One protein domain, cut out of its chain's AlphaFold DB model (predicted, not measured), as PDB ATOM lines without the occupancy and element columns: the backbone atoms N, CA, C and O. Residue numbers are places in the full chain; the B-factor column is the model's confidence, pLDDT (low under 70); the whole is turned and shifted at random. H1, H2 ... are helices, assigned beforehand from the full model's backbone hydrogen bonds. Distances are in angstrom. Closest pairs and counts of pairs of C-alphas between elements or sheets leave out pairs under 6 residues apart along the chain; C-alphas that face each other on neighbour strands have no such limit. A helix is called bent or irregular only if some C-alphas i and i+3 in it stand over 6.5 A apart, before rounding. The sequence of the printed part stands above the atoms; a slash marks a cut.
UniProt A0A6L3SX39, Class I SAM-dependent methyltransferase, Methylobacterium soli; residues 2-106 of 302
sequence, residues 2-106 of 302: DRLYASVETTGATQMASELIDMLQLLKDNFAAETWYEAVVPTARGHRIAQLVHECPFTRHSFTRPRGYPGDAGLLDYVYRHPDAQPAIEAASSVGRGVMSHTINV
ATOM      1  N   ASP A   2     133.744 166.000  27.869       95.00
ATOM      2  CA  ASP A   2     134.983 166.651  28.364       95.00
ATOM      3  C   ASP A   2     136.027 166.936  27.276       95.00
ATOM      4  O   ASP A   2     136.595 168.024  27.239       95.00
ATOM      5  N   ARG A   3     136.234 165.985  26.352       93.25
ATOM      6  CA  ARG A   3     137.129 166.173  25.198       93.25
ATOM      7  C   ARG A   3     136.711 167.356  24.316       93.25
ATOM      8  O   ARG A   3     137.562 168.171  23.991       93.25
ATOM      9  N   LEU A   4     135.417 167.469  23.996       92.81
ATOM     10  CA  LEU A   4     134.877 168.577  23.196       92.81
ATOM     11  C   LEU A   4     134.981 169.914  23.926       92.81
ATOM     12  O   LEU A   4     135.292 170.927  23.318       92.81
ATOM     13  N   TYR A   5     134.729 169.922  25.235       93.75
ATOM     14  CA  TYR A   5     134.869 171.128  26.043       93.75
ATOM     15  C   TYR A   5     136.318 171.632  26.039       93.75
ATOM     16  O   TYR A   5     136.555 172.818  25.835       93.75
ATOM     17  N   ALA A   6     137.287 170.730  26.221       92.12
ATOM     18  CA  ALA A   6     138.704 171.079  26.224       92.12
ATOM     19  C   ALA A   6     139.225 171.524  24.845       92.12
ATOM     20  O   ALA A   6     140.193 172.275  24.780       92.12
ATOM     21  N   SER A   7     138.603 171.082  23.745       88.75
ATOM     22  CA  SER A   7     139.029 171.452  22.392       88.75
ATOM     23  C   SER A   7     138.473 172.789  21.903       88.75
ATOM     24  O   SER A   7     138.955 173.282  20.892       88.75
ATOM     25  N   VAL A   8     137.523 173.430  22.601       91.88
ATOM     26  CA  VAL A   8     136.942 174.716  22.151       91.88
ATOM     27  C   VAL A   8     138.009 175.788  21.928       91.88
ATOM     28  O   VAL A   8     137.916 176.545  20.965       91.88
ATOM     29  N   GLU A   9     139.037 175.832  22.778       87.88
ATOM     30  CA  GLU A   9     140.139 176.794  22.653       87.88
ATOM     31  C   GLU A   9     141.022 176.537  21.422       87.88
ATOM     32  O   GLU A   9     141.627 177.471  20.899       87.88
ATOM     33  N   THR A  10     141.095 175.292  20.940       88.44
ATOM     34  CA  THR A  10     141.994 174.884  19.850       88.44
ATOM     35  C   THR A  10     141.284 174.737  18.506       88.44
ATOM     36  O   THR A  10     141.825 175.162  17.488       88.44
ATOM     37  N   THR A  11     140.083 174.155  18.480       88.25
ATOM     38  CA  THR A  11     139.299 173.895  17.259       88.25
ATOM     39  C   THR A  11     138.167 174.897  17.039       88.25
ATOM     40  O   THR A  11     137.614 174.972  15.941       88.25
ATOM     41  N   GLY A  12     137.840 175.706  18.049       94.38
ATOM     42  CA  GLY A  12     136.800 176.725  17.983       94.38
ATOM     43  C   GLY A  12     135.390 176.203  18.278       94.38
ATOM     44  O   GLY A  12     135.067 175.020  18.154       94.38
ATOM     45  N   ALA A  13     134.509 177.129  18.657       96.00
ATOM     46  CA  ALA A  13     133.146 176.809  19.079       96.00
ATOM     47  C   ALA A  13     132.245 176.278  17.944       96.00
ATOM     48  O   ALA A  13     131.339 175.493  18.210       96.00
ATOM     49  N   THR A  14     132.512 176.650  16.688       96.38
ATOM     50  CA  THR A  14     131.792 176.132  15.510       96.38
ATOM     51  C   THR A  14     132.003 174.626  15.339       96.38
ATOM     52  O   THR A  14     131.035 173.883  15.192       96.38
ATOM     53  N   GLN A  15     133.258 174.166  15.405       96.06
ATOM     54  CA  GLN A  15     133.593 172.745  15.286       96.06
ATOM     55  C   GLN A  15     133.047 171.956  16.480       96.06
ATOM     56  O   GLN A  15     132.449 170.898  16.300       96.06
ATOM     57  N   MET A  16     133.183 172.508  17.692       96.62
ATOM     58  CA  MET A  16     132.602 171.908  18.894       96.62
ATOM     59  C   MET A  16     131.086 171.720  18.768       96.62
ATOM     60  O   MET A  16     130.594 170.649  19.111       96.62
ATOM     61  N   ALA A  17     130.352 172.709  18.247       96.81
ATOM     62  CA  ALA A  17     128.911 172.593  18.040       96.81
ATOM     63  C   ALA A  17     128.560 171.475  17.044       96.81
ATOM     64  O   ALA A  17     127.658 170.689  17.323       96.81
ATOM     65  N   SER A  18     129.303 171.357  15.937       96.88
ATOM     66  CA  SER A  18     129.110 170.276  14.959       96.88
ATOM     67  C   SER A  18     129.313 168.894  15.576       96.88
ATOM     68  O   SER A  18     128.433 168.043  15.497       96.88
ATOM     69  N   GLU A  19     130.452 168.674  16.237       96.94
ATOM     70  CA  GLU A  19     130.775 167.379  16.851       96.94
ATOM     71  C   GLU A  19     129.827 167.037  18.006       96.94
ATOM     72  O   GLU A  19     129.542 165.866  18.267       96.94
ATOM     73  N   LEU A  20     129.324 168.055  18.708       97.31
ATOM     74  CA  LEU A  20     128.339 167.881  19.764       97.31
ATOM     75  C   LEU A  20     126.988 167.419  19.211       97.31
ATOM     76  O   LEU A  20     126.392 166.526  19.810       97.31
ATOM     77  N   ILE A  21     126.527 167.986  18.091       97.44
ATOM     78  CA  ILE A  21     125.314 167.527  17.398       97.44
ATOM     79  C   ILE A  21     125.479 166.065  16.973       97.44
ATOM     80  O   ILE A  21     124.645 165.240  17.338       97.44
ATOM     81  N   ASP A  22     126.584 165.722  16.304       96.38
ATOM     82  CA  ASP A  22     126.833 164.352  15.831       96.38
ATOM     83  C   ASP A  22     126.890 163.337  16.974       96.38
ATOM     84  O   ASP A  22     126.281 162.269  16.914       96.38
ATOM     85  N   MET A  23     127.598 163.677  18.052       97.00
ATOM     86  CA  MET A  23     127.664 162.830  19.237       97.00
ATOM     87  C   MET A  23     126.281 162.647  19.865       97.00
ATOM     88  O   MET A  23     125.939 161.526  20.225       97.00
ATOM     89  N   LEU A  24     125.498 163.718  20.036       97.69
ATOM     90  CA  LEU A  24     124.168 163.614  20.638       97.69
ATOM     91  C   LEU A  24     123.221 162.776  19.784       97.69
ATOM     92  O   LEU A  24     122.501 161.953  20.345       97.69
ATOM     93  N   GLN A  25     123.252 162.945  18.461       96.69
ATOM     94  CA  GLN A  25     122.420 162.153  17.565       96.69
ATOM     95  C   GLN A  25     122.792 160.671  17.639       96.69
ATOM     96  O   GLN A  25     121.918 159.834  17.843       96.69
ATOM     97  N   LEU A  26     124.090 160.347  17.634       96.06
ATOM     98  CA  LEU A  26     124.551 158.972  17.833       96.06
ATOM     99  C   LEU A  26     124.049 158.383  19.161       96.06
ATOM    100  O   LEU A  26     123.650 157.221  19.210       96.06
ATOM    101  N   LEU A  27     124.063 159.163  20.246       96.25
ATOM    102  CA  LEU A  27     123.523 158.709  21.528       96.25
ATOM    103  C   LEU A  27     122.008 158.478  21.456       96.25
ATOM    104  O   LEU A  27     121.539 157.465  21.971       96.25
ATOM    105  N   LYS A  28     121.257 159.382  20.819       96.00
ATOM    106  CA  LYS A  28     119.802 159.262  20.668       96.00
ATOM    107  C   LYS A  28     119.409 158.044  19.827       96.00
ATOM    108  O   LYS A  28     118.474 157.345  20.199       96.00
ATOM    109  N   ASP A  29     120.171 157.727  18.784       95.19
ATOM    110  CA  ASP A  29     119.920 156.564  17.922       95.19
ATOM    111  C   ASP A  29     120.206 155.219  18.617       95.19
ATOM    112  O   ASP A  29     119.650 154.188  18.238       95.19
ATOM    113  N   ASN A  30     121.089 155.202  19.623       96.31
ATOM    114  CA  ASN A  30     121.543 153.968  20.279       96.31
ATOM    115  C   ASN A  30     120.920 153.725  21.660       96.31
ATOM    116  O   ASN A  30     121.033 152.619  22.195       96.31
ATOM    117  N   PHE A  31     120.279 154.729  22.255       96.31
ATOM    118  CA  PHE A  31     119.601 154.592  23.539       96.31
ATOM    119  C   PHE A  31     118.082 154.541  23.380       96.31
ATOM    120  O   PHE A  31     117.495 155.199  22.530       96.31
ATOM    121  N   ALA A  32     117.428 153.775  24.257       96.88
ATOM    122  CA  ALA A  32     115.976 153.816  24.377       96.88
ATOM    123  C   ALA A  32     115.506 155.221  24.792       96.88
ATOM    124  O   ALA A  32     116.212 155.930  25.513       96.88
ATOM    125  N   ALA A  33     114.285 155.592  24.390       95.31
ATOM    126  CA  ALA A  33     113.712 156.910  24.672       95.31
ATOM    127  C   ALA A  33     113.723 157.262  26.173       95.31
ATOM    128  O   ALA A  33     114.069 158.381  26.538       95.31
ATOM    129  N   GLU A  34     113.412 156.298  27.044       97.56
ATOM    130  CA  GLU A  34     113.471 156.466  28.504       97.56
ATOM    131  C   GLU A  34     114.883 156.865  28.962       97.56
ATOM    132  O   GLU A  34     115.063 157.907  29.585       97.56
ATOM    133  N   THR A  35     115.916 156.124  28.544       97.81
ATOM    134  CA  THR A  35     117.320 156.446  28.850       97.81
ATOM    135  C   THR A  35     117.737 157.813  28.311       97.81
ATOM    136  O   THR A  35     118.464 158.553  28.978       97.81
ATOM    137  N   TRP A  36     117.292 158.164  27.104       97.50
ATOM    138  CA  TRP A  36     117.588 159.462  26.509       97.50
ATOM    139  C   TRP A  36     117.067 160.612  27.386       97.50
ATOM    140  O   TRP A  36     117.840 161.502  27.756       97.50
ATOM    141  N   TYR A  37     115.794 160.564  27.786       97.44
ATOM    142  CA  TYR A  37     115.170 161.637  28.562       97.44
ATOM    143  C   TYR A  37     115.553 161.632  30.046       97.44
ATOM    144  O   TYR A  37     115.708 162.703  30.632       97.44
ATOM    145  N   GLU A  38     115.726 160.463  30.660       97.62
ATOM    146  CA  GLU A  38     115.973 160.355  32.102       97.62
ATOM    147  C   GLU A  38     117.457 160.423  32.477       97.62
ATOM    148  O   GLU A  38     117.790 160.846  33.584       97.62
ATOM    149  N   ALA A  39     118.364 160.056  31.565       97.31
ATOM    150  CA  ALA A  39     119.799 160.022  31.844       97.31
ATOM    151  C   ALA A  39     120.617 160.923  30.911       97.31
ATOM    152  O   ALA A  39     121.390 161.756  31.395       97.31
ATOM    153  N   VAL A  40     120.467 160.791  29.588       97.56
ATOM    154  CA  VAL A  40     121.349 161.485  28.632       97.56
ATOM    155  C   VAL A  40     121.119 162.995  28.653       97.56
ATOM    156  O   VAL A  40     122.076 163.743  28.859       97.56
ATOM    157  N   VAL A  41     119.872 163.451  28.505       97.94
ATOM    158  CA  VAL A  41     119.533 164.885  28.504       97.94
ATOM    159  C   VAL A  41     119.938 165.571  29.821       97.94
ATOM    160  O   VAL A  41     120.648 166.581  29.754       97.94
ATOM    161  N   PRO A  42     119.600 165.050  31.022       97.94
ATOM    162  CA  PRO A  42     120.054 165.641  32.282       97.94
ATOM    163  C   PRO A  42     121.580 165.680  32.414       97.94
ATOM    164  O   PRO A  42     122.132 166.691  32.848       97.94
ATOM    165  N   THR A  43     122.276 164.619  31.987       97.81
ATOM    166  CA  THR A  43     123.746 164.563  32.027       97.81
ATOM    167  C   THR A  43     124.374 165.595  31.088       97.81
ATOM    168  O   THR A  43     125.322 166.279  31.472       97.81
ATOM    169  N   ALA A  44     123.836 165.752  29.875       97.69
ATOM    170  CA  ALA A  44     124.284 166.755  28.913       97.69
ATOM    171  C   ALA A  44     124.094 168.182  29.452       97.69
ATOM    172  O   ALA A  44     125.023 168.989  29.412       97.69
ATOM    173  N   ARG A  45     122.926 168.471  30.041       97.69
ATOM    174  CA  ARG A  45     122.609 169.778  30.645       97.69
ATOM    175  C   ARG A  45     123.431 170.082  31.898       97.69
ATOM    176  O   ARG A  45     123.747 171.241  32.144       97.69
ATOM    177  N   GLY A  46     123.781 169.064  32.684       97.62
ATOM    178  CA  GLY A  46     124.629 169.206  33.872       97.62
ATOM    179  C   GLY A  46     126.116 169.388  33.557       97.62
ATOM    180  O   GLY A  46     126.886 169.816  34.416       97.62
ATOM    181  N   HIS A  47     126.544 169.078  32.332       98.00
ATOM    182  CA  HIS A  47     127.932 169.216  31.918       98.00
ATOM    183  C   HIS A  47     128.278 170.675  31.573       98.00
ATOM    184  O   HIS A  47     127.516 171.383  30.922       98.00
ATOM    185  N   ARG A  48     129.497 171.115  31.911       96.94
ATOM    186  CA  ARG A  48     130.027 172.476  31.654       96.94
ATOM    187  C   ARG A  48     129.940 172.968  30.201       96.94
ATOM    188  O   ARG A  48     129.897 174.167  29.961       96.94
ATOM    189  N   ILE A  49     129.872 172.057  29.230       96.88
ATOM    190  CA  ILE A  49     129.669 172.398  27.809       96.88
ATOM    191  C   ILE A  49     128.319 173.082  27.561       96.88
ATOM    192  O   ILE A  49     128.230 173.910  26.661       96.88
ATOM    193  N   ALA A  50     127.303 172.804  28.390       97.88
ATOM    194  CA  ALA A  50     126.003 173.458  28.315       97.88
ATOM    195  C   ALA A  50     126.132 174.979  28.470       97.88
ATOM    196  O   ALA A  50     125.484 175.722  27.741       97.88
ATOM    197  N   GLN A  51     127.029 175.445  29.349       97.12
ATOM    198  CA  GLN A  51     127.270 176.876  29.552       97.12
ATOM    199  C   GLN A  51     127.772 177.538  28.266       97.12
ATOM    200  O   GLN A  51     127.203 178.542  27.855       97.12
ATOM    201  N   LEU A  52     128.751 176.928  27.585       96.94
ATOM    202  CA  LEU A  52     129.286 177.433  26.312       96.94
ATOM    203  C   LEU A  52     128.230 177.412  25.201       96.94
ATOM    204  O   LEU A  52     128.100 178.358  24.429       96.94
ATOM    205  N   VAL A  53     127.450 176.331  25.128       97.75
ATOM    206  CA  VAL A  53     126.366 176.182  24.151       97.75
ATOM    207  C   VAL A  53     125.275 177.233  24.375       97.75
ATOM    208  O   VAL A  53     124.761 177.792  23.411       97.75
ATOM    209  N   HIS A  54     124.961 177.577  25.624       98.31
ATOM    210  CA  HIS A  54     123.990 178.619  25.975       98.31
ATOM    211  C   HIS A  54     124.539 180.048  25.915       98.31
ATOM    212  O   HIS A  54     123.781 180.996  26.120       98.31
ATOM    213  N   GLU A  55     125.810 180.251  25.566       98.25
ATOM    214  CA  GLU A  55     126.272 181.565  25.104       98.25
ATOM    215  C   GLU A  55     125.726 181.889  23.703       98.25
ATOM    216  O   GLU A  55     125.640 183.061  23.330       98.25
ATOM    217  N   CYS A  56     125.319 180.871  22.933       98.50
ATOM    218  CA  CYS A  56     124.609 181.043  21.668       98.50
ATOM    219  C   CYS A  56     123.235 181.685  21.915       98.50
ATOM    220  O   CYS A  56     122.394 181.068  22.579       98.50
ATOM    221  N   PRO A  57     122.949 182.877  21.355       98.31
ATOM    222  CA  PRO A  57     121.678 183.552  21.596       98.31
ATOM    223  C   PRO A  57     120.496 182.761  21.021       98.31
ATOM    224  O   PRO A  57     119.459 182.684  21.669       98.31
ATOM    225  N   PHE A  58     120.670 182.087  19.879       98.44
ATOM    226  CA  PHE A  58     119.655 181.210  19.287       98.44
ATOM    227  C   PHE A  58     119.302 180.030  20.209       98.44
ATOM    228  O   PHE A  58     118.141 179.835  20.568       98.44
ATOM    229  N   THR A  59     120.303 179.274  20.664       98.25
ATOM    230  CA  THR A  59     120.084 178.122  21.551       98.25
ATOM    231  C   THR A  59     119.496 178.556  22.894       98.25
ATOM    232  O   THR A  59     118.528 177.962  23.375       98.25
ATOM    233  N   ARG A  60     120.031 179.633  23.480       98.25
ATOM    234  CA  ARG A  60     119.551 180.189  24.750       98.25
ATOM    235  C   ARG A  60     118.125 180.719  24.659       98.25
ATOM    236  O   ARG A  60     117.356 180.521  25.599       98.25
ATOM    237  N   HIS A  61     117.763 181.392  23.566       98.44
ATOM    238  CA  HIS A  61     116.408 181.908  23.360       98.44
ATOM    239  C   HIS A  61     115.393 180.771  23.452       98.44
ATOM    240  O   HIS A  61     114.445 180.861  24.225       98.44
ATOM    241  N   SER A  62     115.645 179.659  22.759       98.00
ATOM    242  CA  SER A  62     114.766 178.491  22.840       98.00
ATOM    243  C   SER A  62     114.712 177.900  24.248       98.00
ATOM    244  O   SER A  62     113.625 177.675  24.773       98.00
ATOM    245  N   PHE A  63     115.871 177.708  24.886       98.00
ATOM    246  CA  PHE A  63     115.954 177.098  26.216       98.00
ATOM    247  C   PHE A  63     115.237 177.922  27.297       98.00
ATOM    248  O   PHE A  63     114.591 177.377  28.185       98.00
ATOM    249  N   THR A  64     115.336 179.253  27.221       97.12
ATOM    250  CA  THR A  64     114.726 180.167  28.202       97.12
ATOM    251  C   THR A  64     113.250 180.455  27.941       97.12
ATOM    252  O   THR A  64     112.570 180.908  28.860       97.12
ATOM    253  N   ARG A  65     112.747 180.166  26.731       96.62
ATOM    254  CA  ARG A  65     111.331 180.290  26.344       96.62
ATOM    255  C   ARG A  65     110.744 181.660  26.711       96.62
ATOM    256  O   ARG A  65     109.803 181.726  27.505       96.62
ATOM    257  N   PRO A  66     111.253 182.774  26.155       94.81
ATOM    258  CA  PRO A  66     110.821 184.119  26.544       94.81
ATOM    259  C   PRO A  66     109.324 184.375  26.310       94.81
ATOM    260  O   PRO A  66     108.736 185.226  26.977       94.81
ATOM    261  N   ARG A  67     108.681 183.624  25.401       92.69
ATOM    262  CA  ARG A  67     107.224 183.650  25.167       92.69
ATOM    263  C   ARG A  67     106.436 182.590  25.953       92.69
ATOM    264  O   ARG A  67     105.223 182.483  25.791       92.69
ATOM    265  N   GLY A  68     107.098 181.807  26.805       92.06
ATOM    266  CA  GLY A  68     106.506 180.728  27.601       92.06
ATOM    267  C   GLY A  68     106.460 179.358  26.911       92.06
ATOM    268  O   GLY A  68     105.998 178.397  27.519       92.06
ATOM    269  N   TYR A  69     106.949 179.244  25.673       91.06
ATOM    270  CA  TYR A  69     107.052 177.992  24.915       91.06
ATOM    271  C   TYR A  69     108.301 178.011  24.006       91.06
ATOM    272  O   TYR A  69     108.754 179.099  23.645       91.06
ATOM    273  N   PRO A  70     108.903 176.850  23.672       89.12
ATOM    274  CA  PRO A  70     110.010 176.779  22.717       89.12
ATOM    275  C   PRO A  70     109.494 176.924  21.278       89.12
ATOM    276  O   PRO A  70     108.318 176.677  21.014       89.12
ATOM    277  N   GLY A  71     110.359 177.306  20.335       91.31
ATOM    278  CA  GLY A  71     109.940 177.467  18.937       91.31
ATOM    279  C   GLY A  71     109.090 178.708  18.657       91.31
ATOM    280  O   GLY A  71     108.323 178.716  17.696       91.31
ATOM    281  N   ASP A  72     109.186 179.741  19.500       96.00
ATOM    282  CA  ASP A  72     108.447 180.990  19.308       96.00
ATOM    283  C   ASP A  72     108.925 181.806  18.091       96.00
ATOM    284  O   ASP A  72     109.965 181.542  17.486       96.00
ATOM    285  N   ALA A  73     108.148 182.826  17.718       97.06
ATOM    286  CA  ALA A  73     108.423 183.628  16.531       97.06
ATOM    287  C   ALA A  73     109.758 184.397  16.594       97.06
ATOM    288  O   ALA A  73     110.401 184.586  15.564       97.06
ATOM    289  N   GLY A  74     110.213 184.784  17.790       97.50
ATOM    290  CA  GLY A  74     111.520 185.417  17.970       97.50
ATOM    291  C   GLY A  74     112.669 184.433  17.757       97.50
ATOM    292  O   GLY A  74     113.703 184.810  17.212       97.50
ATOM    293  N   LEU A  75     112.480 183.155  18.106       97.88
ATOM    294  CA  LEU A  75     113.450 182.112  17.776       97.88
ATOM    295  C   LEU A  75     113.589 181.954  16.256       97.88
ATOM    296  O   LEU A  75     114.703 181.830  15.742       97.88
ATOM    297  N   LEU A  76     112.464 181.985  15.533       98.00
ATOM    298  CA  LEU A  76     112.471 181.883  14.075       98.00
ATOM    299  C   LEU A  76     113.127 183.086  13.393       98.00
ATOM    300  O   LEU A  76     113.716 182.900  12.332       98.00
ATOM    301  N   ASP A  77     113.132 184.274  13.998       98.50
ATOM    302  CA  ASP A  77     113.871 185.417  13.447       98.50
ATOM    303  C   ASP A  77     115.386 185.136  13.354       98.50
ATOM    304  O   ASP A  77     116.018 185.540  12.377       98.50
ATOM    305  N   TYR A  78     115.975 184.348  14.269       98.50
ATOM    306  CA  TYR A  78     117.360 183.871  14.108       98.50
ATOM    307  C   TYR A  78     117.501 182.922  12.909       98.50
ATOM    308  O   TYR A  78     118.452 183.037  12.135       98.50
ATOM    309  N   VAL A  79     116.554 181.992  12.739       98.31
ATOM    310  CA  VAL A  79     116.552 181.013  11.637       98.31
ATOM    311  C   VAL A  79     116.418 181.717  10.288       98.31
ATOM    312  O   VAL A  79     117.134 181.385   9.342       98.31
ATOM    313  N   TYR A  80     115.556 182.728  10.204       98.12
ATOM    314  CA  TYR A  80     115.364 183.554   9.015       98.12
ATOM    315  C   TYR A  80     116.494 184.551   8.772       98.12
ATOM    316  O   TYR A  80     116.516 185.169   7.711       98.12
ATOM    317  N   ARG A  81     117.442 184.685   9.712       97.38
ATOM    318  CA  ARG A  81     118.474 185.732   9.694       97.38
ATOM    319  C   ARG A  81     117.844 187.126   9.587       97.38
ATOM    320  O   ARG A  81     118.351 188.001   8.890       97.38
ATOM    321  N   HIS A  82     116.698 187.296  10.240       98.19
ATOM    322  CA  HIS A  82     115.922 188.520  10.195       98.19
ATOM    323  C   HIS A  82     116.618 189.611  11.037       98.19
ATOM    324  O   HIS A  82     117.132 189.298  12.116       98.19
ATOM    325  N   PRO A  83     116.625 190.888  10.597       97.75
ATOM    326  CA  PRO A  83     117.265 191.989  11.325       97.75
ATOM    327  C   PRO A  83     116.858 192.121  12.798       97.75
ATOM    328  O   PRO A  83     117.676 192.514  13.623       97.75
ATOM    329  N   ASP A  84     115.636 191.733  13.160       96.94
ATOM    330  CA  ASP A  84     115.153 191.776  14.552       96.94
ATOM    331  C   ASP A  84     115.958 190.876  15.510       96.94
ATOM    332  O   ASP A  84     116.005 191.146  16.710       96.94
ATOM    333  N   ALA A  85     116.638 189.840  15.004       97.44
ATOM    334  CA  ALA A  85     117.535 189.009  15.807       97.44
ATOM    335  C   ALA A  85     118.938 189.628  15.979       97.44
ATOM    336  O   ALA A  85     119.679 189.245  16.888       97.44
ATOM    337  N   GLN A  86     119.310 190.597  15.135       97.31
ATOM    338  CA  GLN A  86     120.666 191.141  15.046       97.31
ATOM    339  C   GLN A  86     121.194 191.732  16.367       97.31
ATOM    340  O   GLN A  86     122.320 191.389  16.734       97.31
ATOM    341  N   PRO A  87     120.421 192.520  17.148       97.88
ATOM    342  CA  PRO A  87     120.926 193.076  18.405       97.88
ATOM    343  C   PRO A  87     121.388 192.006  19.405       97.88
ATOM    344  O   PRO A  87     122.401 192.173  20.083       97.88
ATOM    345  N   ALA A  88     120.679 190.875  19.482       97.00
ATOM    346  CA  ALA A  88     121.049 189.773  20.368       97.00
ATOM    347  C   ALA A  88     122.300 189.021  19.877       97.00
ATOM    348  O   ALA A  88     123.103 188.559  20.689       97.00
ATOM    349  N   ILE A  89     122.490 188.926  18.557       97.56
ATOM    350  CA  ILE A  89     123.674 188.316  17.931       97.56
ATOM    351  C   ILE A  89     124.921 189.174  18.176       97.56
ATOM    352  O   ILE A  89     125.990 188.650  18.499       97.56
ATOM    353  N   GLU A  90     124.791 190.494  18.053       97.31
ATOM    354  CA  GLU A  90     125.880 191.446  18.288       97.31
ATOM    355  C   GLU A  90     126.323 191.458  19.753       97.31
ATOM    356  O   GLU A  90     127.521 191.487  20.034       97.31
ATOM    357  N   ALA A  91     125.369 191.349  20.681       97.56
ATOM    358  CA  ALA A  91     125.638 191.274  22.114       97.56
ATOM    359  C   ALA A  91     126.230 189.925  22.577       97.56
ATOM    360  O   ALA A  91     126.705 189.826  23.711       97.56
ATOM    361  N   ALA A  92     126.197 188.880  21.743       97.69
ATOM    362  CA  ALA A  92     126.699 187.558  22.109       97.69
ATOM    363  C   ALA A  92     128.234 187.527  22.255       97.69
ATOM    364  O   ALA A  92     128.965 188.353  21.704       97.69
ATOM    365  N   SER A  93     128.753 186.536  22.978       97.88
ATOM    366  CA  SER A  93     130.197 186.299  23.060       97.88
ATOM    367  C   SER A  93     130.755 185.754  21.733       97.88
ATOM    368  O   SER A  93     130.015 185.354  20.829       97.88
ATOM    369  N   SER A  94     132.084 185.704  21.603       96.75
ATOM    370  CA  SER A  94     132.733 185.036  20.465       96.75
ATOM    371  C   SER A  94     132.394 183.544  20.400       96.75
ATOM    372  O   SER A  94     132.124 183.036  19.313       96.75
ATOM    373  N   VAL A  95     132.347 182.862  21.549       97.38
ATOM    374  CA  VAL A  95     131.936 181.454  21.661       97.38
ATOM    375  C   VAL A  95     130.485 181.291  21.224       97.38
ATOM    376  O   VAL A  95     130.202 180.458  20.367       97.38
ATOM    377  N   GLY A  96     129.583 182.132  21.734       97.94
ATOM    378  CA  GLY A  96     128.165 182.107  21.391       97.94
ATOM    379  C   GLY A  96     127.910 182.305  19.899       97.94
ATOM    380  O   GLY A  96     127.164 181.534  19.295       97.94
ATOM    381  N   ARG A  97     128.586 183.277  19.270       97.81
ATOM    382  CA  ARG A  97     128.545 183.452  17.807       97.81
ATOM    383  C   ARG A  97     129.134 182.257  17.057       97.81
ATOM    384  O   ARG A  97     128.608 181.891  16.009       97.81
ATOM    385  N   GLY A  98     130.189 181.636  17.583       97.44
ATOM    386  CA  GLY A  98     130.784 180.431  17.006       97.44
ATOM    387  C   GLY A  98     129.818 179.244  17.018       97.44
ATOM    388  O   GLY A  98     129.566 178.664  15.965       97.44
ATOM    389  N   VAL A  99     129.190 178.943  18.158       98.19
ATOM    390  CA  VAL A  99     128.136 177.913  18.245       98.19
ATOM    391  C   VAL A  99     126.998 178.238  17.278       98.19
ATOM    392  O   VAL A  99     126.625 177.398  16.458       98.19
ATOM    393  N   MET A 100     126.512 179.485  17.305       98.12
ATOM    394  CA  MET A 100     125.424 179.934  16.441       98.12
ATOM    395  C   MET A 100     125.736 179.717  14.961       98.12
ATOM    396  O   MET A 100     124.887 179.211  14.232       98.12
ATOM    397  N   SER A 101     126.955 180.056  14.525       96.56
ATOM    398  CA  SER A 101     127.386 179.941  13.128       96.56
ATOM    399  C   SER A 101     127.242 178.529  12.561       96.56
ATOM    400  O   SER A 101     127.048 178.384  11.356       96.56
ATOM    401  N   HIS A 102     127.291 177.500  13.410       97.19
ATOM    402  CA  HIS A 102     126.951 176.145  13.010       97.19
ATOM    403  C   HIS A 102     125.443 175.902  13.126       97.19
ATOM    404  O   HIS A 102     124.796 175.559  12.140       97.19
ATOM    405  N   THR A 103     124.856 176.142  14.303       97.31
ATOM    406  CA  THR A 103     123.478 175.724  14.611       97.31
ATOM    407  C   THR A 103     122.411 176.363  13.720       97.31
ATOM    408  O   THR A 103     121.395 175.731  13.474       97.31
ATOM    409  N   ILE A 104     122.602 177.589  13.212       96.62
ATOM    410  CA  ILE A 104     121.619 178.214  12.299       96.62
ATOM    411  C   ILE A 104     121.771 177.773  10.834       96.62
ATOM    412  O   ILE A 104     120.912 178.075   9.996       96.62
ATOM    413  N   ASN A 105     122.873 177.093  10.515       96.81
ATOM    414  CA  ASN A 105     123.246 176.645   9.171       96.81
ATOM    415  C   ASN A 105     123.077 175.133   8.975       96.81
ATOM    416  O   ASN A 105     123.500 174.599   7.958       96.81
ATOM    417  N   VAL A 106     122.439 174.465   9.932       97.19
ATOM    418  CA  VAL A 106     121.999 173.071   9.819       97.19
ATOM    419  C   VAL A 106     120.832 172.916   8.838       97.19
ATOM    420  O   VAL A 106     120.124 173.892   8.548       97.19
TER     421      VAL A 106
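What this domain is: This is residues 2 to 106 of the 302 residues of the protein "Class I SAM-dependent methyltransferase" of Methylobacterium soli (UniProt A0A6L3SX39). The helices make an open V: one arm is the longest helix, H2, with H3 folded back beside it, and the other holds the hairpin H5 and H6 with H7 across H6. H8 and short H4 join the arms at the base, where H1 packs on H2. The printed part has 105 residues with eight named helices, H1 to H8 along the chain, and no named strand: all helix, its packing part aligned and part crossed. It is compact, with a radius of gyration of the C-alphas of 14.2 A and spans of 39, 35 and 22 A.

Where its parts are: H2, residues 13 to 30, is 25.6 A long, from C-alpha 13 at (133.146, 176.809, 19.079). H1 is residues 2 to 11, H3 33 to 46 (18.8 A), H4 49 to 53, H5 57 to 64, H6 73 to 79, H7 83 to 90 and H8 94 to 103, ending at (123.478, 175.724, 14.611). H7 is irregular, C-alphas 84 and 87 being 7.1 A apart; H1 (6 and 9, 6.9 A) and H3 (38 and 41, 6.8 A) only just are.

How they stand to each other: Residues 13 to 18 of H2 touch H8 at a steep tilt of 46 degrees, the same way; closest are C-alphas Thr 14 and Gly 98, 4.7 A. H1 and H2 form a hairpin (Leu 4 and Met 16, 5.9 A), as do H2 and H3, which only just touch, with 3 pairs of C-alphas within 8 A (Lys 28 and Trp 36, 6.2 A). H8 touches H4 (Val 53 and Val 99, 6.4 A) and, about perpendicular at 82 degrees, H5 (Phe 58 and Met 100, 6.6 A). H5 and H6 form a hairpin (Phe 58 and Tyr 78, 6.3 A); H6 touches H7 (Tyr 78 and Ala 85, 5.4 A). H3 is apart from H5. Every O i to N i+4 pair is within hydrogen-bond range in H2, H4 and H5; it is 4 of 6 in H1, 8 of 10 in H3, 2 of 4 in H7, 5 of 6 in H8, and 1 of 3 in H6, where 4 of 4 O i to N i+3 pairs are.

The domain as a whole: The farthest C-alphas, Ala 32 and Pro 83, are 40.4 A apart. The printed part has no cut and no long link. Mean pLDDT of the printed part is 96.4; no printed residue is under 70.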